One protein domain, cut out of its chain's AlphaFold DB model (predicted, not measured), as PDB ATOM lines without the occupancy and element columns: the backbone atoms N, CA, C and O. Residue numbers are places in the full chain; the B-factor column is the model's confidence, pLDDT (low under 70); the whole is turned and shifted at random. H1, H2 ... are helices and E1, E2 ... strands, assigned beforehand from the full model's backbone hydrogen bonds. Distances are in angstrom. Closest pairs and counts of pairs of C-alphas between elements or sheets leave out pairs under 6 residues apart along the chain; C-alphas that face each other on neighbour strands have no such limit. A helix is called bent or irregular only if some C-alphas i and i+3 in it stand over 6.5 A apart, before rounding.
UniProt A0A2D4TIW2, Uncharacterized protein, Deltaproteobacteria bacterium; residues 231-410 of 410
ATOM      1  N   TYR A 231      11.493  47.362 -57.401       69.25
ATOM      2  CA  TYR A 231      12.759  46.632 -57.338       69.25
ATOM      3  C   TYR A 231      13.523  46.974 -56.055       69.25
ATOM      4  O   TYR A 231      13.600  48.146 -55.686       69.25
ATOM      5  N   ARG A 232      14.092  45.968 -55.383       76.69
ATOM      6  CA  ARG A 232      14.896  46.136 -54.165       76.69
ATOM      7  C   ARG A 232      16.091  45.188 -54.191       76.69
ATOM      8  O   ARG A 232      15.911  43.990 -54.368       76.69
ATOM      9  N   GLU A 233      17.288  45.718 -53.964       83.31
ATOM     10  CA  GLU A 233      18.509  44.919 -53.815       83.31
ATOM     11  C   GLU A 233      18.875  44.772 -52.346       83.31
ATOM     12  O   GLU A 233      18.902  45.776 -51.630       83.31
ATOM     13  N   ARG A 234      19.169  43.562 -51.868       87.50
ATOM     14  CA  ARG A 234      19.611  43.346 -50.481       87.50
ATOM     15  C   ARG A 234      20.687  42.280 -50.386       87.50
ATOM     16  O   ARG A 234      20.656  41.295 -51.113       87.50
ATOM     17  N   VAL A 235      21.611  42.464 -49.446       92.94
ATOM     18  CA  VAL A 235      22.492  41.380 -48.999       92.94
ATOM     19  C   VAL A 235      21.672  40.452 -48.108       92.94
ATOM     20  O   VAL A 235      20.940  40.942 -47.246       92.94
ATOM     21  N   ILE A 236      21.772  39.136 -48.306       94.69
ATOM     22  CA  ILE A 236      20.992  38.163 -47.531       94.69
ATOM     23  C   ILE A 236      21.793  37.500 -46.414       94.69
ATOM     24  O   ILE A 236      22.974  37.187 -46.571       94.69
ATOM     25  N   TYR A 237      21.110  37.208 -45.313       95.38
ATOM     26  CA  TYR A 237      21.500  36.194 -44.342       95.38
ATOM     27  C   TYR A 237      20.638  34.948 -44.548       95.38
ATOM     28  O   TYR A 237      19.412  35.032 -44.461       95.38
ATOM     29  N   THR A 238      21.242  33.799 -44.849       93.12
ATOM     30  CA  THR A 238      20.501  32.538 -44.996       93.12
ATOM     31  C   THR A 238      20.389  31.853 -43.644       93.12
ATOM     32  O   THR A 238      21.401  31.420 -43.099       93.12
ATOM     33  N   MET A 239      19.170  31.746 -43.116       91.44
ATOM     34  CA  MET A 239      18.910  31.223 -41.776       91.44
ATOM     35  C   MET A 239      18.335  29.796 -41.821       91.44
ATOM     36  O   MET A 239      17.272  29.560 -42.406       91.44
ATOM     37  N   ASP A 240      19.036  28.865 -41.165       88.50
ATOM     38  CA  ASP A 240      18.628  27.470 -40.926       88.50
ATOM     39  C   ASP A 240      18.899  27.111 -39.452       88.50
ATOM     40  O   ASP A 240      19.883  26.455 -39.108       88.50
ATOM     41  N   ASN A 241      18.040  27.612 -38.558       88.75
ATOM     42  CA  ASN A 241      18.196  27.432 -37.110       88.75
ATOM     43  C   ASN A 241      18.235  25.948 -36.681       88.75
ATOM     44  O   ASN A 241      19.057  25.604 -35.831       88.75
ATOM     45  N   PRO A 242      17.428  25.030 -37.260       89.56
ATOM     46  CA  PRO A 242      17.476  23.610 -36.912       89.56
ATOM     47  C   PRO A 242      18.851  22.952 -37.040       89.56
ATOM     48  O   PRO A 242      19.210  22.160 -36.173       89.56
ATOM     49  N   SER A 243      19.649  23.304 -38.054       89.12
ATOM     50  CA  SER A 243      20.983  22.712 -38.239       89.12
ATOM     51  C   SER A 243      21.927  22.983 -37.063       89.12
ATOM     52  O   SER A 243      22.796  22.167 -36.754       89.12
ATOM     53  N   ILE A 244      21.742  24.105 -36.367       90.75
ATOM     54  CA  ILE A 244      22.535  24.469 -35.188       90.75
ATOM     55  C   ILE A 244      22.132  23.598 -33.998       90.75
ATOM     56  O   ILE A 244      22.993  23.045 -33.317       90.75
ATOM     57  N   TYR A 245      20.829  23.401 -33.795       91.19
ATOM     58  CA  TYR A 245      20.294  22.545 -32.733       91.19
ATOM     59  C   TYR A 245      20.669  21.073 -32.947       91.19
ATOM     60  O   TYR A 245      21.039  20.382 -32.000       91.19
ATOM     61  N   GLU A 246      20.645  20.596 -34.193       92.19
ATOM     62  CA  GLU A 246      21.130  19.261 -34.561       92.19
ATOM     63  C   GLU A 246      22.619  19.085 -34.235       92.19
ATOM     64  O   GLU A 246      23.004  18.075 -33.643       92.19
ATOM     65  N   ARG A 247      23.452  20.090 -34.539       93.94
ATOM     66  CA  ARG A 247      24.877  20.087 -34.179       93.94
ATOM     67  C   ARG A 247      25.085  20.047 -32.663       93.94
ATOM     68  O   ARG A 247      25.917  19.275 -32.195       93.94
ATOM     69  N   ILE A 248      24.321  20.834 -31.903       93.75
ATOM     70  CA  ILE A 248      24.371  20.842 -30.432       93.75
ATOM     71  C   ILE A 248      24.023  19.459 -29.879       93.75
ATOM     72  O   ILE A 248      24.781  18.916 -29.085       93.75
ATOM     73  N   MET A 249      22.935  18.841 -30.349       93.69
ATOM     74  CA  MET A 249      22.544  17.495 -29.915       93.69
ATOM     75  C   MET A 249      23.599  16.434 -30.251       93.69
ATOM     76  O   MET A 249      23.834  15.529 -29.446       93.69
ATOM     77  N   ALA A 250      24.244  16.535 -31.418       93.88
ATOM     78  CA  ALA A 250      25.331  15.634 -31.792       93.88
ATOM     79  C   ALA A 250      26.515  15.758 -30.818       93.88
ATOM     80  O   ALA A 250      26.975  14.750 -30.283       93.88
ATOM     81  N   MET A 251      26.938  16.987 -30.505       94.44
ATOM     82  CA  MET A 251      28.018  17.247 -29.545       94.44
ATOM     83  C   MET A 251      27.658  16.809 -28.118       94.44
ATOM     84  O   MET A 251      28.488  16.230 -27.419       94.44
ATOM     85  N   SER A 252      26.412  17.022 -27.688       93.56
ATOM     86  CA  SER A 252      25.918  16.531 -26.396       93.56
ATOM     87  C   SER A 252      25.930  15.004 -26.322       93.56
ATOM     88  O   SER A 252      26.315  14.435 -25.304       93.56
ATOM     89  N   SER A 253      25.577  14.327 -27.419       92.06
ATOM     90  CA  SER A 253      25.621  12.863 -27.497       92.06
ATOM     91  C   SER A 253      27.050  12.323 -27.375       92.06
ATOM     92  O   SER A 253      27.271  11.300 -26.731       92.06
ATOM     93  N   GLU A 254      28.034  13.002 -27.969       91.19
ATOM     94  CA  GLU A 254      29.459  12.666 -27.814       91.19
ATOM     95  C   GLU A 254      29.948  12.884 -26.378       91.19
ATOM     96  O   GLU A 254      30.679  12.054 -25.838       91.19
ATOM     97  N   LEU A 255      29.510  13.969 -25.735       92.19
ATOM     98  CA  LEU A 255      29.832  14.266 -24.341       92.19
ATOM     99  C   LEU A 255      29.287  13.193 -23.385       92.19
ATOM    100  O   LEU A 255      30.013  12.764 -22.492       92.19
ATOM    101  N   LEU A 256      28.054  12.717 -23.594       89.94
ATOM    102  CA  LEU A 256      27.465  11.650 -22.773       89.94
ATOM    103  C   LEU A 256      28.179  10.302 -22.937       89.94
ATOM    104  O   LEU A 256      28.337   9.574 -21.958       89.94
ATOM    105  N   ARG A 257      28.639   9.974 -24.153       89.12
ATOM    106  CA  ARG A 257      29.399   8.739 -24.421       89.12
ATOM    107  C   ARG A 257      30.765   8.736 -23.743       89.12
ATOM    108  O   ARG A 257      31.232   7.687 -23.313       89.12
ATOM    109  N   GLU A 258      31.402   9.897 -23.674       84.31
ATOM    110  CA  GLU A 258      32.764  10.055 -23.181       84.31
ATOM    111  C   GLU A 258      32.831  11.195 -22.161       84.31
ATOM    112  O   GLU A 258      33.233  12.319 -22.484       84.31
ATOM    113  N   GLN A 259      32.492  10.881 -20.911       81.50
ATOM    114  CA  GLN A 259      32.441  11.836 -19.795       81.50
ATOM    115  C   GLN A 259      33.828  12.247 -19.258       81.50
ATOM    116  O   GLN A 259      33.980  12.682 -18.118       81.50
ATOM    117  N   GLU A 260      34.871  12.142 -20.077       85.44
ATOM    118  CA  GLU A 260      36.165  12.745 -19.782       85.44
ATOM    119  C   GLU A 260      36.153  14.223 -20.175       85.44
ATOM    120  O   GLU A 260      35.675  14.597 -21.250       85.44
ATOM    121  N   ARG A 261      36.728  15.077 -19.317       87.56
ATOM    122  CA  ARG A 261      36.821  16.530 -19.548       87.56
ATOM    123  C   ARG A 261      35.463  17.177 -19.862       87.56
ATOM    124  O   ARG A 261      35.371  18.022 -20.753       87.56
ATOM    125  N   VAL A 262      34.421  16.788 -19.120       91.31
ATOM    126  CA  VAL A 262      33.032  17.247 -19.315       91.31
ATOM    127  C   VAL A 262      32.939  18.765 -19.453       91.31
ATOM    128  O   VAL A 262      32.347  19.235 -20.416       91.31
ATOM    129  N   GLU A 263      33.583  19.535 -18.569       93.12
ATOM    130  CA  GLU A 263      33.536  21.004 -18.631       93.12
ATOM    131  C   GLU A 263      34.172  21.558 -19.920       93.12
ATOM    132  O   GLU A 263      33.638  22.485 -20.520       93.12
ATOM    133  N   GLU A 264      35.271  20.964 -20.411       93.38
ATOM    134  CA  GLU A 264      35.907  21.379 -21.673       93.38
ATOM    135  C   GLU A 264      34.982  21.101 -22.868       93.38
ATOM    136  O   GLU A 264      34.793  21.958 -23.735       93.38
ATOM    137  N   LYS A 265      34.388  19.901 -22.921       92.88
ATOM    138  CA  LYS A 265      33.461  19.503 -23.990       92.88
ATOM    139  C   LYS A 265      32.173  20.329 -23.944       92.88
ATOM    140  O   LYS A 265      31.710  20.788 -24.985       92.88
ATOM    141  N   PHE A 266      31.639  20.585 -22.753       95.31
ATOM    142  CA  PHE A 266      30.469  21.436 -22.556       95.31
ATOM    143  C   PHE A 266      30.747  22.885 -22.961       95.31
ATOM    144  O   PHE A 266      29.948  23.490 -23.674       95.31
ATOM    145  N   GLY A 267      31.921  23.419 -22.613       95.62
ATOM    146  CA  GLY A 267      32.366  24.735 -23.067       95.62
ATOM    147  C   GLY A 267      32.387  24.857 -24.595       95.62
ATOM    148  O   GLY A 267      31.988  25.888 -25.129       95.62
ATOM    149  N   LYS A 268      32.758  23.792 -25.323       95.44
ATOM    150  CA  LYS A 268      32.677  23.767 -26.797       95.44
ATOM    151  C   LYS A 268      31.236  23.831 -27.309       95.44
ATOM    152  O   LYS A 268      31.012  24.462 -28.335       95.44
ATOM    153  N   ILE A 269      30.277  23.206 -26.621       95.38
ATOM    154  CA  ILE A 269      28.847  23.286 -26.971       95.38
ATOM    155  C   ILE A 269      28.351  24.725 -26.811       95.38
ATOM    156  O   ILE A 269      27.773  25.276 -27.745       95.38
ATOM    157  N   LEU A 270      28.629  25.352 -25.664       96.06
ATOM    158  CA  LEU A 270      28.248  26.747 -25.418       96.06
ATOM    159  C   LEU A 270      28.876  27.692 -26.445       96.06
ATOM    160  O   LEU A 270      28.198  28.576 -26.963       96.06
ATOM    161  N   LYS A 271      30.138  27.447 -26.806       95.94
ATOM    162  CA  LYS A 271      30.844  28.239 -27.810       95.94
ATOM    163  C   LYS A 271      30.175  28.198 -29.185       95.94
ATOM    164  O   LYS A 271      30.190  29.203 -29.878       95.94
ATOM    165  N   VAL A 272      29.558  27.083 -29.587       95.81
ATOM    166  CA  VAL A 272      28.809  27.020 -30.860       95.81
ATOM    167  C   VAL A 272      27.606  27.964 -30.851       95.81
ATOM    168  O   VAL A 272      27.312  28.577 -31.874       95.81
ATOM    169  N   ILE A 273      26.921  28.086 -29.711       95.12
ATOM    170  CA  ILE A 273      25.783  29.001 -29.557       95.12
ATOM    171  C   ILE A 273      26.282  30.448 -29.567       95.12
ATOM    172  O   ILE A 273      25.767  31.269 -30.321       95.12
ATOM    173  N   GLU A 274      27.340  30.733 -28.806       95.25
ATOM    174  CA  GLU A 274      27.961  32.057 -28.747       95.25
ATOM    175  C   GLU A 274      28.481  32.514 -30.122       95.25
ATOM    176  O   GLU A 274      28.216  33.636 -30.548       95.25
ATOM    177  N   GLU A 275      29.184  31.644 -30.856       95.69
ATOM    178  CA  GLU A 275      29.682  31.928 -32.208       95.69
ATOM    179  C   GLU A 275      28.532  32.249 -33.172       95.69
ATOM    180  O   GLU A 275      28.670  33.136 -34.017       95.69
ATOM    181  N   TYR A 276      27.388  31.574 -33.030       94.81
ATOM    182  CA  TYR A 276      26.207  31.859 -33.838       94.81
ATOM    183  C   TYR A 276      25.591  33.224 -33.511       94.81
ATOM    184  O   TYR A 276      25.301  34.006 -34.415       94.81
ATOM    185  N   GLU A 277      25.428  33.548 -32.229       94.69
ATOM    186  CA  GLU A 277      24.918  34.854 -31.791       94.69
ATOM    187  C   GLU A 277      25.830  35.997 -32.249       94.69
ATOM    188  O   GLU A 277      25.358  37.013 -32.770       94.69
ATOM    189  N   GLN A 278      27.146  35.802 -32.138       95.50
ATOM    190  CA  GLN A 278      28.139  36.739 -32.651       95.50
ATOM    191  C   GLN A 278      28.049  36.883 -34.174       95.50
ATOM    192  O   GLN A 278      28.161  37.998 -34.680       95.50
ATOM    193  N   GLU A 279      27.825  35.800 -34.924       96.00
ATOM    194  CA  GLU A 279      27.632  35.872 -36.375       96.00
ATOM    195  C   GLU A 279      26.435  36.763 -36.744       96.00
ATOM    196  O   GLU A 279      26.576  37.640 -37.605       96.00
ATOM    197  N   LEU A 280      25.291  36.586 -36.071       95.44
ATOM    198  CA  LEU A 280      24.084  37.395 -36.276       95.44
ATOM    199  C   LEU A 280      24.350  38.884 -36.006       95.44
ATOM    200  O   LEU A 280      24.061  39.741 -36.850       95.44
ATOM    201  N   GLU A 281      24.951  39.194 -34.857       95.50
ATOM    202  CA  GLU A 281      25.300  40.564 -34.476       95.50
ATOM    203  C   GLU A 281      26.269  41.197 -35.479       95.50
ATOM    204  O   GLU A 281      26.009  42.287 -35.990       95.50
ATOM    205  N   GLN A 282      27.362  40.509 -35.816       96.62
ATOM    206  CA  GLN A 282      28.367  41.028 -36.744       96.62
ATOM    207  C   GLN A 282      27.798  41.238 -38.144       96.62
ATOM    208  O   GLN A 282      28.133  42.221 -38.809       96.62
ATOM    209  N   PHE A 283      26.921  40.347 -38.607       96.94
ATOM    210  CA  PHE A 283      26.246  40.522 -39.886       96.94
ATOM    211  C   PHE A 283      25.378  41.785 -39.878       96.94
ATOM    212  O   PHE A 283      25.483  42.612 -40.790       96.94
ATOM    213  N   SER A 284      24.587  41.975 -38.820       94.75
ATOM    214  CA  SER A 284      23.730  43.149 -38.665       94.75
ATOM    215  C   SER A 284      24.545  44.445 -38.524       94.75
ATOM    216  O   SER A 284      24.231  45.448 -39.155       94.75
ATOM    217  N   LEU A 285      25.656  44.449 -37.785       95.44
ATOM    218  CA  LEU A 285      26.525  45.630 -37.642       95.44
ATOM    219  C   LEU A 285      27.393  45.918 -38.874       95.44
ATOM    220  O   LEU A 285      27.944  47.016 -39.009       95.44
ATOM    221  N   LYS A 286      27.519  44.953 -39.790       95.81
ATOM    222  CA  LYS A 286      28.220  45.130 -41.063       95.81
ATOM    223  C   LYS A 286      27.328  45.753 -42.132       95.81
ATOM    224  O   LYS A 286      27.806  46.601 -42.887       95.81
ATOM    225  N   TYR A 287      26.066  45.341 -42.211       91.62
ATOM    226  CA  TYR A 287      25.141  45.780 -43.255       91.62
ATOM    227  C   TYR A 287      24.008  46.619 -42.660       91.62
ATOM    228  O   TYR A 287      23.163  46.125 -41.917       91.62
ATOM    229  N   GLN A 288      23.964  47.902 -43.028       86.44
ATOM    230  CA  GLN A 288      22.893  48.805 -42.590       86.44
ATOM    231  C   GLN A 288      21.515  48.292 -43.034       86.44
ATOM    232  O   GLN A 288      20.570  48.320 -42.249       86.44
ATOM    233  N   TYR A 289      21.438  47.783 -44.269       86.62
ATOM    234  CA  TYR A 289      20.254  47.176 -44.873       86.62
ATOM    235  C   TYR A 289      20.586  45.743 -45.289       86.62
ATOM    236  O   TYR A 289      21.528  45.518 -46.054       86.62
ATOM    237  N   TYR A 290      19.815  44.784 -44.793       91.81
ATOM    238  CA  TYR A 290      19.899  43.380 -45.148       91.81
ATOM    239  C   TYR A 290      18.532  42.696 -45.156       91.81
ATOM    240  O   TYR A 290      17.575  43.099 -44.489       91.81
ATOM    241  N   ALA A 291      18.481  41.604 -45.911       91.44
ATOM    242  CA  ALA A 291      17.361  40.688 -45.947       91.44
ATOM    243  C   ALA A 291      17.699  39.388 -45.202       91.44
ATOM    244  O   ALA A 291      18.844  38.937 -45.211       91.44
ATOM    245  N   VAL A 292      16.705  38.745 -44.598       92.94
ATOM    246  CA  VAL A 292      16.846  37.389 -44.050       92.94
ATOM    247  C   VAL A 292      16.104  36.417 -44.953       92.94
ATOM    248  O   VAL A 292      14.895  36.535 -45.139       92.94
ATOM    249  N   LEU A 293      16.827  35.444 -45.510       91.94
ATOM    250  CA  LEU A 293      16.240  34.299 -46.195       91.94
ATOM    251  C   LEU A 293      15.998  33.188 -45.173       91.94
ATOM    252  O   LEU A 293      16.898  32.429 -44.811       91.94
ATOM    253  N   GLY A 294      14.760  33.117 -44.708       86.25
ATOM    254  CA  GLY A 294      14.284  32.177 -43.713       86.25
ATOM    255  C   GLY A 294      13.969  30.806 -44.281       86.25
ATOM    256  O   GLY A 294      12.795  30.454 -44.395       86.25
ATOM    257  N   LEU A 295      14.998  30.016 -44.602       82.25
ATOM    258  CA  LEU A 295      14.798  28.625 -45.022       82.25
ATOM    259  C   LEU A 295      14.113  27.835 -43.903       82.25
ATOM    260  O   LEU A 295      13.112  27.168 -44.153       82.25
ATOM    261  N   LYS A 296      14.602  27.984 -42.664       82.50
ATOM    262  CA  LYS A 296      13.952  27.504 -41.437       82.50
ATOM    263  C   LYS A 296      14.270  28.437 -40.265       82.50
ATOM    264  O   LYS A 296      15.259  28.253 -39.561       82.50
ATOM    265  N   ILE A 297      13.417  29.443 -40.060       79.19
ATOM    266  CA  ILE A 297      13.554  30.393 -38.942       79.19
ATOM    267  C   ILE A 297      13.055  29.770 -37.635       79.19
ATOM    268  O   ILE A 297      13.768  29.744 -36.641       79.19
ATOM    269  N   ARG A 298      11.826  29.242 -37.606       78.19
ATOM    270  CA  ARG A 298      11.273  28.690 -36.363       78.19
ATOM    271  C   ARG A 298      11.912  27.339 -36.048       78.19
ATOM    272  O   ARG A 298      11.848  26.420 -36.866       78.19
ATOM    273  N   ILE A 299      12.472  27.218 -34.849       80.38
ATOM    274  CA  ILE A 299      12.906  25.937 -34.290       80.38
ATOM    275  C   ILE A 299      11.637  25.142 -33.942       80.38
ATOM    276  O   ILE A 299      10.787  25.668 -33.222       80.38
ATOM    277  N   PRO A 300      11.450  23.915 -34.459       84.44
ATOM    278  CA  PRO A 300      10.317  23.083 -34.070       84.44
ATOM    279  C   PRO A 300      10.320  22.826 -32.561       84.44
ATOM    280  O   PRO A 300      11.363  22.481 -32.008       84.44
ATOM    281  N   ASP A 301       9.160  22.931 -31.908       85.06
ATOM    282  CA  ASP A 301       9.041  22.765 -30.452       85.06
ATOM    283  C   ASP A 301       9.597  21.398 -29.989       85.06
ATOM    284  O   ASP A 301      10.284  21.309 -28.974       85.06
ATOM    285  N   GLU A 302       9.398  20.339 -30.786       88.31
ATOM    286  CA  GLU A 302       9.979  19.010 -30.543       88.31
ATOM    287  C   GLU A 302      11.515  19.017 -30.603       88.31
ATOM    288  O   GLU A 302      12.172  18.383 -29.778       88.31
ATOM    289  N   LEU A 303      12.101  19.736 -31.567       88.44
ATOM    290  CA  LEU A 303      13.553  19.849 -31.705       88.44
ATOM    291  C   LEU A 303      14.145  20.625 -30.529       88.44
ATOM    292  O   LEU A 303      15.148  20.200 -29.961       88.44
ATOM    293  N   PHE A 304      13.498  21.725 -30.139       89.38
ATOM    294  CA  PHE A 304      13.890  22.488 -28.962       89.38
ATOM    295  C   PHE A 304      13.823  21.624 -27.702       89.38
ATOM    296  O   PHE A 304      14.792  21.565 -26.954       89.38
ATOM    297  N   HIS A 305      12.722  20.899 -27.496       90.12
ATOM    298  CA  HIS A 305      12.567  20.006 -26.350       90.12
ATOM    299  C   HIS A 305      13.661  18.930 -26.321       90.12
ATOM    300  O   HIS A 305      14.278  18.704 -25.284       90.12
ATOM    301  N   LYS A 306      13.952  18.284 -27.459       91.62
ATOM    302  CA  LYS A 306      15.037  17.293 -27.554       91.62
ATOM    303  C   LYS A 306      16.399  17.901 -27.223       91.62
ATOM    304  O   LYS A 306      17.145  17.300 -26.457       91.62
ATOM    305  N   ALA A 307      16.710  19.084 -27.751       90.31
ATOM    306  CA  ALA A 307      17.975  19.762 -27.482       90.31
ATOM    307  C   ALA A 307      18.100  20.209 -26.017       90.31
ATOM    308  O   ALA A 307      19.140  20.003 -25.402       90.31
ATOM    309  N   SER A 308      17.038  20.743 -25.419       90.38
ATOM    310  CA  SER A 308      17.029  21.163 -24.010       90.38
ATOM    311  C   SER A 308      17.094  19.983 -23.031       90.38
ATOM    312  O   SER A 308      17.494  20.159 -21.885       90.38
ATOM    313  N   HIS A 309      16.757  18.769 -23.479       91.81
ATOM    314  CA  HIS A 309      16.801  17.549 -22.668       91.81
ATOM    315  C   HIS A 309      17.888  16.543 -23.082       91.81
ATOM    316  O   HIS A 309      17.852  15.386 -22.664       91.81
ATOM    317  N   CYS A 310      18.860  16.966 -23.896       90.94
ATOM    318  CA  CYS A 310      19.882  16.067 -24.442       90.94
ATOM    319  C   CYS A 310      21.013  15.703 -23.464       90.94
ATOM    320  O   CYS A 310      21.853  14.883 -23.818       90.94
ATOM    321  N   LEU A 311      21.047  16.292 -22.264       92.81
ATOM    322  CA  LEU A 311      22.039  16.042 -21.208       92.81
ATOM    323  C   LEU A 311      21.352  15.559 -19.920       92.81
ATOM    324  O   LEU A 311      21.739  15.929 -18.816       92.81
ATOM    325  N   ASN A 312      20.298  14.754 -20.049       88.31
ATOM    326  CA  ASN A 312      19.446  14.327 -18.935       88.31
ATOM    327  C   ASN A 312      20.205  13.573 -17.827       88.31
ATOM    328  O   ASN A 312      19.806  13.641 -16.667       88.31
ATOM    329  N   GLU A 313      21.303  12.898 -18.169       90.44
ATOM    330  CA  GLU A 313      22.211  12.229 -17.225       90.44
ATOM    331  C   GLU A 313      23.120  13.207 -16.450       90.44
ATOM    332  O   GLU A 313      23.767  12.812 -15.482       90.44
ATOM    333  N   LEU A 314      23.157  14.489 -16.840       92.56
ATOM    334  CA  LEU A 314      23.994  15.552 -16.273       92.56
ATOM    335  C   LEU A 314      23.146  16.801 -15.932       92.56
ATOM    336  O   LEU A 314      23.192  17.801 -16.657       92.56
ATOM    337  N   PRO A 315      22.376  16.784 -14.823       92.06
ATOM    338  CA  PRO A 315      21.350  17.793 -14.532       92.06
ATOM    339  C   PRO A 315      21.851  19.243 -14.498       92.06
ATOM    340  O   PRO A 315      21.203  20.124 -15.064       92.06
ATOM    341  N   ASP A 316      23.019  19.492 -13.900       92.88
ATOM    342  CA  ASP A 316      23.587  20.842 -13.792       92.88
ATOM    343  C   ASP A 316      23.948  21.421 -15.170       92.88
ATOM    344  O   ASP A 316      23.679  22.587 -15.473       92.88
ATOM    345  N   TYR A 317      24.511  20.586 -16.047       94.12
ATOM    346  CA  TYR A 317      24.855  20.963 -17.418       94.12
ATOM    347  C   TYR A 317      23.607  21.119 -18.288       94.12
ATOM    348  O   TYR A 317      23.539  22.034 -19.108       94.12
ATOM    349  N   GLN A 318      22.591  20.283 -18.075       95.06
ATOM    350  CA  GLN A 318      21.305  20.414 -18.750       95.06
ATOM    351  C   GLN A 318      20.595  21.724 -18.402       95.06
ATOM    352  O   GLN A 318      20.084  22.397 -19.300       95.06
ATOM    353  N   ALA A 319      20.574  22.107 -17.123       94.50
ATOM    354  CA  ALA A 319      19.981  23.369 -16.690       94.50
ATOM    355  C   ALA A 319      20.681  24.562 -17.362       94.50
ATOM    356  O   ALA A 319      20.014  25.422 -17.942       94.50
ATOM    357  N   ARG A 320      22.025  24.560 -17.375       95.38
ATOM    358  CA  ARG A 320      22.840  25.577 -18.064       95.38
ATOM    359  C   ARG A 320      22.548  25.620 -19.568       95.38
ATOM    360  O   ARG A 320      22.318  26.697 -20.107       95.38
ATOM    361  N   LEU A 321      22.515  24.468 -20.245       95.44
ATOM    362  CA  LEU A 321      22.240  24.400 -21.685       95.44
ATOM    363  C   LEU A 321      20.834  24.909 -22.019       95.44
ATOM    364  O   LEU A 321      20.674  25.691 -22.946       95.44
ATOM    365  N   THR A 322      19.827  24.503 -21.244       94.44
ATOM    366  CA  THR A 322      18.436  24.936 -21.442       94.44
ATOM    367  C   THR A 322      18.315  26.450 -21.331       94.44
ATOM    368  O   THR A 322      17.674  27.076 -22.171       94.44
ATOM    369  N   GLN A 323      18.956  27.048 -20.322       94.19
ATOM    370  CA  GLN A 323      18.959  28.497 -20.154       94.19
ATOM    371  C   GLN A 323      19.574  29.200 -21.372       94.19
ATOM    372  O   GLN A 323      18.955  30.106 -21.924       94.19
ATOM    373  N   VAL A 324      20.740  28.744 -21.833       94.50
ATOM    374  CA  VAL A 324      21.419  29.339 -22.995       94.50
ATOM    375  C   VAL A 324      20.595  29.168 -24.278       94.50
ATOM    376  O   VAL A 324      20.483  30.099 -25.066       94.50
ATOM    377  N   LEU A 325      19.939  28.020 -24.477       92.88
ATOM    378  CA  LEU A 325      19.054  27.801 -25.626       92.88
ATOM    379  C   LEU A 325      17.802  28.690 -25.596       92.88
ATOM    380  O   LEU A 325      17.317  29.075 -26.660       92.88
ATOM    381  N   LEU A 326      17.264  29.003 -24.411       90.81
ATOM    382  CA  LEU A 326      16.166  29.963 -24.260       90.81
ATOM    383  C   LEU A 326      16.635  31.384 -24.588       90.81
ATOM    384  O   LEU A 326      15.955  32.095 -25.321       90.81
ATOM    385  N   GLU A 327      17.799  31.788 -24.078       89.69
ATOM    386  CA  GLU A 327      18.405  33.094 -24.359       89.69
ATOM    387  C   GLU A 327      18.705  33.273 -25.856       89.69
ATOM    388  O   GLU A 327      18.412  34.331 -26.419       89.69
ATOM    389  N   ASN A 328      19.161  32.211 -26.526       91.12
ATOM    390  CA  ASN A 328      19.440  32.204 -27.960       91.12
ATOM    391  C   ASN A 328      18.213  32.519 -28.828       91.12
ATOM    392  O   ASN A 328      18.329  33.233 -29.827       91.12
ATOM    393  N   GLN A 329      17.021  32.047 -28.441       88.12
ATOM    394  CA  GLN A 329      15.788  32.372 -29.169       88.12
ATOM    395  C   GLN A 329      15.519  33.878 -29.179       88.12
ATOM    396  O   GLN A 329      15.171  34.433 -30.220       88.12
ATOM    397  N   TYR A 330      15.758  34.556 -28.054       86.56
ATOM    398  CA  TYR A 330      15.616  36.007 -27.987       86.56
ATOM    399  C   TYR A 330      16.648  36.724 -28.868       86.56
ATOM    400  O   TYR A 330      16.303  37.707 -29.516       86.56
ATOM    401  N   GLN A 331      17.890  36.229 -28.952       89.06
ATOM    402  CA  GLN A 331      18.906  36.814 -29.842       89.06
ATOM    403  C   GLN A 331      18.515  36.708 -31.320       89.06
ATOM    404  O   GLN A 331      18.714  37.653 -32.086       89.06
ATOM    405  N   ILE A 332      17.909  35.585 -31.718       89.31
ATOM    406  CA  ILE A 332      17.358  35.408 -33.066       89.31
ATOM    407  C   ILE A 332      16.243  36.432 -33.321       89.31
ATOM    408  O   ILE A 332      16.257  37.086 -34.364       89.31
ATOM    409  N   ASP A 333      15.320  36.617 -32.375       85.00
ATOM    410  CA  ASP A 333      14.239  37.603 -32.497       85.00
ATOM    411  C   ASP A 333      14.779  39.034 -32.640       85.00
ATOM    412  O   ASP A 333      14.343  39.765 -33.533       85.00
ATOM    413  N   TYR A 334      15.778  39.419 -31.837       86.69
ATOM    414  CA  TYR A 334      16.418  40.737 -31.929       86.69
ATOM    415  C   TYR A 334      17.141  40.939 -33.265       86.69
ATOM    416  O   TYR A 334      17.122  42.030 -33.829       86.69
ATOM    417  N   PHE A 335      17.760  39.894 -33.817       90.56
ATOM    418  CA  PHE A 335      18.365  39.966 -35.146       90.56
ATOM    419  C   PHE A 335      17.316  40.132 -36.256       90.56
ATOM    420  O   PHE A 335      17.531  40.889 -37.208       90.56
ATOM    421  N   LEU A 336      16.184  39.431 -36.151       86.62
ATOM    422  CA  LEU A 336      15.096  39.513 -37.123       86.62
ATOM    423  C   LEU A 336      14.388  40.871 -37.074       86.62
ATOM    424  O   LEU A 336      14.038  41.389 -38.133       86.62
ATOM    425  N   SER A 337      14.216  41.475 -35.892       81.31
ATOM    426  CA  SER A 337      13.577  42.795 -35.762       81.31
ATOM    427  C   SER A 337      14.384  43.926 -36.404       81.31
ATOM    428  O   SER A 337      13.826  44.966 -36.739       81.31
ATOM    429  N   GLU A 338      15.689  43.727 -36.594       85.69
ATOM    430  CA  GLU A 338      16.585  44.684 -37.249       85.69
ATOM    431  C   GLU A 338      16.698  44.490 -38.770       85.69
ATOM    432  O   GLU A 338      17.296  45.328 -39.459       85.69
ATOM    433  N   ALA A 339      16.137  43.400 -39.306       86.50
ATOM    434  CA  ALA A 339      16.113  43.138 -40.737       86.50
ATOM    435  C   ALA A 339      15.134  44.081 -41.444       86.50
ATOM    436  O   ALA A 339      14.045  44.367 -40.955       86.50
ATOM    437  N   ASP A 340      15.485  44.524 -42.648       81.44
ATOM    438  CA  ASP A 340      14.599  45.392 -43.432       81.44
ATOM    439  C   ASP A 340      13.670  44.613 -44.374       81.44
ATOM    440  O   ASP A 340      12.696  45.160 -44.901       81.44
ATOM    441  N   THR A 341      14.006  43.347 -44.618       85.81
ATOM    442  CA  THR A 341      13.267  42.416 -45.467       85.81
ATOM    443  C   THR A 341      13.384  41.015 -44.876       85.81
ATOM    444  O   THR A 341      14.484  40.564 -44.561       85.81
ATOM    445  N   ILE A 342      12.278  40.289 -44.774       87.75
ATOM    446  CA  ILE A 342      12.271  38.875 -44.393       87.75
ATOM    447  C   ILE A 342      11.574  38.092 -45.498       87.75
ATOM    448  O   ILE A 342      10.455  38.409 -45.889       87.75
ATOM    449  N   LEU A 343      12.258  37.069 -46.006       89.31
ATOM    450  CA  LEU A 343      11.736  36.105 -46.963       89.31
ATOM    451  C   LEU A 343      11.503  34.793 -46.226       89.31
ATOM    452  O   LEU A 343      12.463  34.082 -45.929       89.31
ATOM    453  N   ALA A 344      10.256  34.483 -45.891       87.44
ATOM    454  CA  ALA A 344       9.954  33.342 -45.034       87.44
ATOM    455  C   ALA A 344       8.595  32.709 -45.341       87.44
ATOM    456  O   ALA A 344       7.775  33.228 -46.091       87.44
ATOM    457  N   LYS A 345       8.330  31.566 -44.710       83.19
ATOM    458  CA  LYS A 345       6.975  31.013 -44.651       83.19
ATOM    459  C   LYS A 345       6.042  32.006 -43.946       83.19
ATOM    460  O   LYS A 345       6.424  32.583 -42.928       83.19
ATOM    461  N   ASP A 346       4.826  32.145 -44.462       71.88
ATOM    462  CA  ASP A 346       3.771  32.963 -43.861       71.88
ATOM    463  C   ASP A 346       3.459  32.550 -42.402       71.88
ATOM    464  O   ASP A 346       3.711  31.407 -41.999       71.88
ATOM    465  N   ARG A 347       2.882  33.476 -41.621       60.94
ATOM    466  CA  ARG A 347       2.555  33.346 -40.184       60.94
ATOM    467  C   ARG A 347       3.764  33.218 -39.250       60.94
ATOM    468  O   ARG A 347       3.690  32.552 -38.215       60.94
ATOM    469  N   LEU A 348       4.882  33.855 -39.593       63.47
ATOM    470  CA  LEU A 348       5.976  34.049 -38.643       63.47
ATOM    471  C   LEU A 348       5.540  35.085 -37.597       63.47
ATOM    472  O   LEU A 348       5.274  36.232 -37.941       63.47
ATOM    473  N   HIS A 349       5.453  34.687 -36.328       59.56
ATOM    474  CA  HIS A 349       5.254  35.643 -35.243       59.56
ATOM    475  C   HIS A 349       6.615  36.232 -34.869       59.56
ATOM    476  O   HIS A 349       7.488  35.495 -34.419       59.56
ATOM    477  N   LEU A 350       6.803  37.530 -35.105       59.97
ATOM    478  CA  LEU A 350       7.993  38.267 -34.688       59.97
ATOM    479  C   LEU A 350       7.652  39.062 -33.435       59.97
ATOM    480  O   LEU A 350       6.702  39.848 -33.436       59.97
ATOM    481  N   ASN A 351       8.430  38.877 -32.373       54.56
ATOM    482  CA  ASN A 351       8.276  39.679 -31.173       54.56
ATOM    483  C   ASN A 351       8.977  41.033 -31.362       54.56
ATOM    484  O   ASN A 351      10.150  41.196 -31.043       54.56
ATOM    485  N   LEU A 352       8.252  42.017 -31.897       52.56
ATOM    486  CA  LEU A 352       8.775  43.360 -32.179       52.56
ATOM    487  C   LEU A 352       8.832  44.277 -30.936       52.56
ATOM    488  O   LEU A 352       8.984  45.483 -31.080       52.56
ATOM    489  N   CYS A 353       8.770  43.726 -29.716       43.31
ATOM    490  CA  CYS A 353       8.690  44.459 -28.440       43.31
ATOM    491  C   CYS A 353       7.369  45.235 -28.211       43.31
ATOM    492  O   CYS A 353       6.535  45.408 -29.091       43.31
ATOM    493  N   THR A 354       7.154  45.644 -26.957       39.47
ATOM    494  CA  THR A 354       5.844  45.690 -26.278       39.47
ATOM    495  C   THR A 354       5.113  47.043 -26.227       39.47
ATOM    496  O   THR A 354       4.183  47.172 -25.435       39.47
ATOM    497  N   HIS A 355       5.482  48.060 -27.017       46.62
ATOM    498  CA  HIS A 355       4.866  49.398 -26.898       46.62
ATOM    499  C   HIS A 355       4.016  49.825 -28.094       46.62
ATOM    500  O   HIS A 355       4.386  49.634 -29.245       46.62
ATOM    501  N   ALA A 356       2.894  50.494 -27.815       39.34
ATOM    502  CA  ALA A 356       1.973  51.030 -28.819       39.34
ATOM    503  C   ALA A 356       2.584  52.145 -29.704       39.34
ATOM    504  O   ALA A 356       2.152  52.318 -30.845       39.34
ATOM    505  N   ALA A 357       3.646  52.827 -29.248       38.84
ATOM    506  CA  ALA A 357       4.456  53.730 -30.080       38.84
ATOM    507  C   ALA A 357       5.275  52.975 -31.151       38.84
ATOM    508  O   ALA A 357       5.498  53.485 -32.248       38.84
ATOM    509  N   TYR A 358       5.634  51.714 -30.878       46.62
ATOM    510  CA  TYR A 358       6.297  50.829 -31.839       46.62
ATOM    511  C   TYR A 358       5.378  50.489 -33.022       46.62
ATOM    512  O   TYR A 358       5.861  50.265 -34.128       46.62
ATOM    513  N   GLY A 359       4.052  50.516 -32.829       50.41
ATOM    514  CA  GLY A 359       3.074  50.338 -33.905       50.41
ATOM    515  C   GLY A 359       3.194  51.410 -34.990       50.41
ATOM    516  O   GLY A 359       3.229  51.087 -36.169       50.41
ATOM    517  N   VAL A 360       3.352  52.681 -34.620       51.50
ATOM    518  CA  VAL A 360       3.494  53.765 -35.608       51.50
ATOM    519  C   VAL A 360       4.878  53.758 -36.258       51.50
ATOM    520  O   VAL A 360       4.982  53.881 -37.480       51.50
ATOM    521  N   ASP A 361       5.946  53.597 -35.475       54.44
ATOM    522  CA  ASP A 361       7.308  53.609 -36.023       54.44
ATOM    523  C   ASP A 361       7.608  52.379 -36.900       54.44
ATOM    524  O   ASP A 361       8.341  52.497 -37.887       54.44
ATOM    525  N   SER A 362       6.987  51.226 -36.619       50.91
ATOM    526  CA  SER A 362       7.038  50.046 -37.500       50.91
ATOM    527  C   SER A 362       6.259  50.239 -38.805       50.91
ATOM    528  O   SER A 362       6.695  49.742 -39.843       50.91
ATOM    529  N   VAL A 363       5.171  51.023 -38.807       49.69
ATOM    530  CA  VAL A 363       4.472  51.417 -40.046       49.69
ATOM    531  C   VAL A 363       5.325  52.387 -40.879       49.69
ATOM    532  O   VAL A 363       5.297  52.318 -42.108       49.69
ATOM    533  N   ARG A 364       6.135  53.255 -40.249       53.84
ATOM    534  CA  ARG A 364       7.040  54.189 -40.961       53.84
ATOM    535  C   ARG A 364       8.239  53.522 -41.610       53.84
ATOM    536  O   ARG A 364       8.667  53.948 -42.679       53.84
ATOM    537  N   ASN A 365       8.787  52.494 -40.973       57.12
ATOM    538  CA  ASN A 365       9.882  51.697 -41.516       57.12
ATOM    539  C   ASN A 365       9.379  50.278 -41.800       57.12
ATOM    540  O   ASN A 365       9.726  49.355 -41.062       57.12
ATOM    541  N   PRO A 366       8.553  50.088 -42.847       58.88
ATOM    542  CA  PRO A 366       7.890  48.819 -43.070       58.88
ATOM    543  C   PRO A 366       8.919  47.735 -43.386       58.88
ATOM    544  O   PRO A 366       9.636  47.784 -44.396       58.88
ATOM    545  N   LEU A 367       8.943  46.722 -42.528       70.31
ATOM    546  CA  LEU A 367       9.559  45.436 -42.804       70.31
ATOM    547  C   LEU A 367       8.920  44.852 -44.072       70.31
ATOM    548  O   LEU A 367       7.712  44.620 -44.120       70.31
ATOM    549  N   TRP A 368       9.719  44.582 -45.106       77.56
ATOM    550  CA  TRP A 368       9.216  43.850 -46.270       77.56
ATOM    551  C   TRP A 368       9.122  42.365 -45.939       77.56
ATOM    552  O   TRP A 368      10.118  41.648 -46.004       77.56
ATOM    553  N   PHE A 369       7.924  41.904 -45.590       78.62
ATOM    554  CA  PHE A 369       7.663  40.489 -45.360       78.62
ATOM    555  C   PHE A 369       7.204  39.813 -46.657       78.62
ATOM    556  O   PHE A 369       6.045  39.898 -47.060       78.62
ATOM    557  N   ILE A 370       8.140  39.161 -47.343       83.81
ATOM    558  CA  ILE A 370       7.880  38.395 -48.560       83.81
ATOM    559  C   ILE A 370       7.616  36.960 -48.144       83.81
ATOM    560  O   ILE A 370       8.503  36.293 -47.607       83.81
ATOM    561  N   HIS A 371       6.407  36.481 -48.408       86.31
ATOM    562  CA  HIS A 371       5.983  35.193 -47.893       86.31
ATOM    563  C   HIS A 371       5.590  34.194 -48.972       86.31
ATOM    564  O   HIS A 371       5.143  34.542 -50.063       86.31
ATOM    565  N   TRP A 372       5.740  32.917 -48.629       84.81
ATOM    566  CA  TRP A 372       5.094  31.804 -49.316       84.81
ATOM    567  C   TRP A 372       4.191  31.055 -48.342       84.81
ATOM    568  O   TRP A 372       4.408  31.068 -47.126       84.81
ATOM    569  N   THR A 373       3.159  30.402 -48.870       85.31
ATOM    570  CA  THR A 373       2.199  29.690 -48.024       85.31
ATOM    571  C   THR A 373       2.824  28.422 -47.425       85.31
ATOM    572  O   THR A 373       3.755  27.855 -48.014       85.31
ATOM    573  N   PRO A 374       2.344  27.951 -46.259       82.19
ATOM    574  CA  PRO A 374       2.881  26.754 -45.616       82.19
ATOM    575  C   PRO A 374       2.883  25.506 -46.499       82.19
ATOM    576  O   PRO A 374       3.824  24.720 -46.425       82.19
ATOM    577  N   GLU A 375       1.888  25.358 -47.370       85.12
ATOM    578  CA  GLU A 375       1.728  24.214 -48.276       85.12
ATOM    579  C   GLU A 375       2.860  24.139 -49.309       85.12
ATOM    580  O   GLU A 375       3.239  23.058 -49.750       85.12
ATOM    581  N   HIS A 376       3.439  25.286 -49.671       85.19
ATOM    582  CA  HIS A 376       4.530  25.377 -50.639       85.19
ATOM    583  C   HIS A 376       5.918  25.402 -49.986       85.19
ATOM    584  O   HIS A 376       6.916  25.526 -50.696       85.19
ATOM    585  N   HIS A 377       6.010  25.300 -48.655       86.06
ATOM    586  CA  HIS A 377       7.256  25.553 -47.933       86.06
ATOM    587  C   HIS A 377       8.417  24.674 -48.400       86.06
ATOM    588  O   HIS A 377       9.456  25.206 -48.788       86.06
ATOM    589  N   ASP A 378       8.227  23.356 -48.444       85.88
ATOM    590  CA  ASP A 378       9.293  22.430 -48.834       85.88
ATOM    591  C   ASP A 378       9.716  22.623 -50.294       85.88
ATOM    592  O   ASP A 378      10.906  22.588 -50.615       85.88
ATOM    593  N   ALA A 379       8.757  22.887 -51.186       88.00
ATOM    594  CA  ALA A 379       9.035  23.146 -52.595       88.00
ATOM    595  C   ALA A 379       9.893  24.409 -52.776       88.00
ATOM    596  O   ALA A 379      10.896  24.376 -53.492       88.00
ATOM    597  N   VAL A 380       9.538  25.498 -52.091       87.50
ATOM    598  CA  VAL A 380      10.260  26.776 -52.149       87.50
ATOM    599  C   VAL A 380      11.655  26.653 -51.529       87.50
ATOM    600  O   VAL A 380      12.639  27.058 -52.147       87.50
ATOM    601  N   VAL A 381      11.780  26.024 -50.354       87.31
ATOM    602  CA  VAL A 381      13.082  25.796 -49.700       87.31
ATOM    603  C   VAL A 381      14.002  24.953 -50.588       87.31
ATOM    604  O   VAL A 381      15.180  25.282 -50.745       87.31
ATOM    605  N   ASN A 382      13.479  23.903 -51.226       87.56
ATOM    606  CA  ASN A 382      14.254  23.080 -52.156       87.56
ATOM    607  C   ASN A 382      14.697  23.861 -53.398       87.56
ATOM    608  O   ASN A 382      15.814  23.655 -53.875       87.56
ATOM    609  N   GLN A 383      13.878  24.787 -53.903       89.38
ATOM    610  CA  GLN A 383      14.282  25.678 -54.993       89.38
ATOM    611  C   GLN A 383      15.405  26.627 -54.568       89.38
ATOM    612  O   GLN A 383      16.411  26.707 -55.271       89.38
ATOM    613  N   PHE A 384      15.298  27.282 -53.407       89.69
ATOM    614  CA  PHE A 384      16.373  28.138 -52.889       89.69
ATOM    615  C   PHE A 384      17.683  27.363 -52.695       89.69
ATOM    616  O   PHE A 384      18.746  27.839 -53.102       89.69
ATOM    617  N   ARG A 385      17.611  26.140 -52.153       87.00
ATOM    618  CA  ARG A 385      18.774  25.248 -52.016       87.00
ATOM    619  C   ARG A 385      19.368  24.865 -53.371       87.00
ATOM    620  O   ARG A 385      20.580  24.946 -53.540       87.00
ATOM    621  N   LYS A 386      18.531  24.510 -54.352       89.75
ATOM    622  CA  LYS A 386      18.965  24.175 -55.720       89.75
ATOM    623  C   LYS A 386      19.637  25.357 -56.425       89.75
ATOM    624  O   LYS A 386      20.588  25.153 -57.171       89.75
ATOM    625  N   LEU A 387      19.150  26.573 -56.190       89.50
ATOM    626  CA  LEU A 387      19.720  27.809 -56.731       89.50
ATOM    627  C   LEU A 387      20.987  28.264 -55.984       89.50
ATOM    628  O   LEU A 387      21.704  29.137 -56.469       89.50
ATOM    629  N   GLY A 388      21.297  27.655 -54.834       89.75
ATOM    630  CA  GLY A 388      22.568  27.837 -54.139       89.75
ATOM    631  C   GLY A 388      22.754  29.219 -53.510       89.75
ATOM    632  O   GLY A 388      23.882  29.720 -53.507       89.75
ATOM    633  N   PHE A 389      21.673  29.824 -53.008       90.75
ATOM    634  CA  PHE A 389      21.731  31.056 -52.213       90.75
ATOM    635  C   PHE A 389      22.491  30.826 -50.901       90.75
ATOM    636  O   PHE A 389      22.302  29.804 -50.238       90.75
ATOM    637  N   LYS A 390      23.338  31.782 -50.524       93.12
ATOM    638  CA  LYS A 390      24.198  31.742 -49.336       93.12
ATOM    639  C   LYS A 390      24.205  33.089 -48.615       93.12
ATOM    640  O   LYS A 390      24.014  34.135 -49.232       93.12
ATOM    641  N   THR A 391      24.486  33.073 -47.313       93.88
ATOM    642  CA  THR A 391      24.767  34.291 -46.541       93.88
ATOM    643  C   THR A 391      25.830  35.140 -47.249       93.88
ATOM    644  O   THR A 391      26.866  34.618 -47.661       93.88
ATOM    645  N   LYS A 392      25.582  36.454 -47.339       94.56
ATOM    646  CA  LYS A 392      26.347  37.481 -48.082       94.56
ATOM    647  C   LYS A 392      26.104  37.536 -49.592       94.56
ATOM    648  O   LYS A 392      26.661  38.431 -50.225       94.56
ATOM    649  N   ASP A 393      25.272  36.667 -50.162       93.31
ATOM    650  CA  ASP A 393      24.805  36.877 -51.534       93.31
ATOM    651  C   ASP A 393      23.984  38.166 -51.624       93.31
ATOM    652  O   ASP A 393      23.303  38.561 -50.673       93.31
ATOM    653  N   MET A 394      24.035  38.814 -52.783       91.00
ATOM    654  CA  MET A 394      23.147  39.919 -53.107       91.00
ATOM    655  C   MET A 394      21.947  39.381 -53.888       91.00
ATOM    656  O   MET A 394      22.094  38.531 -54.768       91.00
ATOM    657  N   ILE A 395      20.750  39.850 -53.545       90.06
ATOM    658  CA  ILE A 395      19.509  39.471 -54.221       90.06
ATOM    659  C   ILE A 395      18.814  40.691 -54.797       90.06
ATOM    660  O   ILE A 395      18.839  41.761 -54.194       90.06
ATOM    661  N   GLY A 396      18.150  40.491 -55.929       86.69
ATOM    662  CA  GLY A 396      17.137  41.378 -56.472       86.69
ATOM    663  C   GLY A 396      15.746  40.841 -56.145       86.69
ATOM    664  O   GLY A 396      15.457  39.664 -56.363       86.69
ATOM    665  N   ILE A 397      14.885  41.710 -55.627       85.88
ATOM    666  CA  ILE A 397      13.465  41.448 -55.403       85.88
ATOM    667  C   ILE A 397      12.688  42.323 -56.368       85.88
ATOM    668  O   ILE A 397      12.823  43.544 -56.341       85.88
ATOM    669  N   GLU A 398      11.854  41.710 -57.192       83.75
ATOM    670  CA  GLU A 398      11.011  42.397 -58.159       83.75
ATOM    671  C   GLU A 398       9.542  42.054 -57.933       83.75
ATOM    672  O   GLU A 398       9.208  40.894 -57.725       83.75
ATOM    673  N   ILE A 399       8.656  43.045 -58.014       79.25
ATOM    674  CA  ILE A 399       7.211  42.798 -58.031       79.25
ATOM    675  C   ILE A 399       6.742  42.679 -59.483       79.25
ATOM    676  O   ILE A 399       6.896  43.624 -60.268       79.25
ATOM    677  N   SER A 400       6.185  41.518 -59.835       73.06
ATOM    678  CA  SER A 400       5.622  41.257 -61.160       73.06
ATOM    679  C   SER A 400       4.378  42.127 -61.423       73.06
ATOM    680  O   SER A 400       3.810  42.696 -60.487       73.06
ATOM    681  N   PRO A 401       3.916  42.243 -62.683       71.19
ATOM    682  CA  PRO A 401       2.664  42.934 -63.005       71.19
ATOM    683  C   PRO A 401       1.434  42.391 -62.260       71.19
ATOM    684  O   PRO A 401       0.486  43.134 -62.042       71.19
ATOM    685  N   GLU A 402       1.458  41.123 -61.847       78.31
ATOM    686  CA  GLU A 402       0.421  40.454 -61.047       78.31
ATOM    687  C   GLU A 402       0.603  40.663 -59.532       78.31
ATOM    688  O   GLU A 402       0.048  39.907 -58.735       78.31
ATOM    689  N   GLU A 403       1.426  41.636 -59.135       72.88
ATOM    690  CA  GLU A 403       1.765  41.965 -57.745       72.88
ATOM    691  C   GLU A 403       2.432  40.818 -56.969       72.88
ATOM    692  O   GLU A 403       2.389  40.759 -55.741       72.88
ATOM    693  N   ARG A 404       3.108  39.902 -57.679       79.81
ATOM    694  CA  ARG A 404       3.815  38.775 -57.057       79.81
ATOM    695  C   ARG A 404       5.314  39.046 -56.935       79.81
ATOM    696  O   ARG A 404       5.941  39.411 -57.930       79.81
ATOM    697  N   PRO A 405       5.920  38.833 -55.755       85.06
ATOM    698  CA  PRO A 405       7.354  38.997 -55.584       85.06
ATOM    699  C   PRO A 405       8.127  37.870 -56.283       85.06
ATOM    700  O   PRO A 405       7.830  36.687 -56.130       85.06
ATOM    701  N   MET A 406       9.161  38.250 -57.023       84.00
ATOM    702  CA  MET A 406      10.160  37.383 -57.632       84.00
ATOM    703  C   MET A 406      11.526  37.696 -57.035       84.00
ATOM    704  O   MET A 406      11.899  38.861 -56.908       84.00
ATOM    705  N   VAL A 407      12.287  36.656 -56.708       87.31
ATOM    706  CA  VAL A 407      13.605  36.781 -56.080       87.31
ATOM    707  C   VAL A 407      14.643  36.127 -56.974       87.31
ATOM    708  O   VAL A 407      14.460  34.994 -57.419       87.31
ATOM    709  N   TYR A 408      15.740  36.828 -57.225       85.62
ATOM    710  CA  TYR A 408      16.872  36.315 -57.986       85.62
ATOM    711  C   TYR A 408      18.186  36.771 -57.361       85.62
ATOM    712  O   TYR A 408      18.241  37.771 -56.652       85.62
ATOM    713  N   ARG A 409      19.245  36.004 -57.598       85.81
ATOM    714  CA  ARG A 409      20.601  36.320 -57.149       85.81
ATOM    715  C   ARG A 409      21.268  37.268 -58.152       85.81
ATOM    716  O   ARG A 409      21.058  37.083 -59.352       85.81
ATOM    717  N   LEU A 410      22.021  38.253 -57.661       80.56
ATOM    718  CA  LEU A 410      22.790  39.217 -58.464       80.56
ATOM    719  C   LEU A 410      24.255  38.808 -58.614       80.56
ATOM    720  O   LEU A 410      24.798  38.201 -57.659       80.56
TER     721      LEU A 410
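Overview. This is residues 231 to 410 of the 410 residues of an uncharacterized protein of Deltaproteobacteria bacterium (UniProt A0A2D4TIW2). A curled sheet of six strands, folded into two leaves, sits at one end, and from it three long helices, H1, H2 and H4, run side by side along the longest axis, with short H3 packed on H1 and H4. H6 crosses over E3 and E2, and residues 354 to 361, of which 356 to 361 belong to H5, stick out. The printed part has 180 residues with six named helices and six named strands, in the order E1 H1 H2 E2 H3 H4 E3 H5 E4 H6 E5 E6; the sheet's order is E4 E3 E2 E1 E5 E6, mixed, and the class is mixed, helices and strands. The whole is compact, with a radius of gyration of the C-alphas of 18.4 A and spans of 61 by 41 by 31 A.

Arrangement. Start at E1, residues 231 to 240, which bends by 63 degrees at residue 235. Its residues 231 to 235 pair with antiparallel E5, residues 394 to 399 (N 232 to O 397, 2.9 A), and 235 to 240 with parallel E2, residues 290 to 296 (N 293 to O 237, 2.8 A). Beyond E2 come parallel E3, residues 341 to 345, with N 343 and O 292 at 2.8 A, and E4, residues 368 to 372, parallel to E3, with N 370 and O 342 at 2.8 A. E6, residues 405 to 409, forms a hairpin with E5, N 406 and O 398 at 2.7 A. In this folded sheet, bent back on itself, E4 E3 E2 face E5 E6, with E1 as hinge. Irregular H6, residues 374 to 387, with C-alphas 375 and 378 7.8 A apart, is on the sheet at a height of 8.4 A, over E2 and only just over E3, with 3 C-alphas on it. H1, residues 241 to 257, and H2, residues 262 to 286, are a helical hairpin at a shallow tilt of 15 degrees; H2 touches H1 with residues 262 to 273 alone, closest at the C-alphas of Ile 248 and Ile 269, 6.2 A. H4, residues 315 to 337, touches H2 the same way at 7 degrees, closest at the C-alphas of Leu 280 and Phe 335, 6.4 A. H3, residues 301 to 308, touches H1, closest at the C-alphas of Met 249 and Ala 307, 5.7 A, and H4, closest at those of Ser 308 and Thr 322, 4.8 A. Three strand-helix-strand units, parallel neighbour strands with helices between, have right-handed crossovers: E1, H1 H2, E2; E2, H3 H4, E3; and E3, H5, residues 356 to 364, E4. Every O i to N i+4 pair is within hydrogen-bond range in H1 and H3; the counts are 20 of 21 in H2, 18 of 19 in H4, 4 of 5 in H5 and 8 of 10 in H6.

Along the chain. Find C-alpha 231 at (12.759, 46.632, -57.338), where E1 begins its 25.9 A. H1 measures 25.2 A, H2 35.7 A from C-alpha 262 at (33.032, 17.247, -19.315), H4 33.7 A and H6 20.2 A. E6 ends at C-alpha 409, (20.601, 36.320, -57.149).

Size, cuts and confidence. The C-alphas of Glu 260 and Pro 401, the two farthest apart, are 62.5 A apart. The printed part has no cut, and no link is long. Look for pLDDT under 70 at residue 231 and residues 347 to 366.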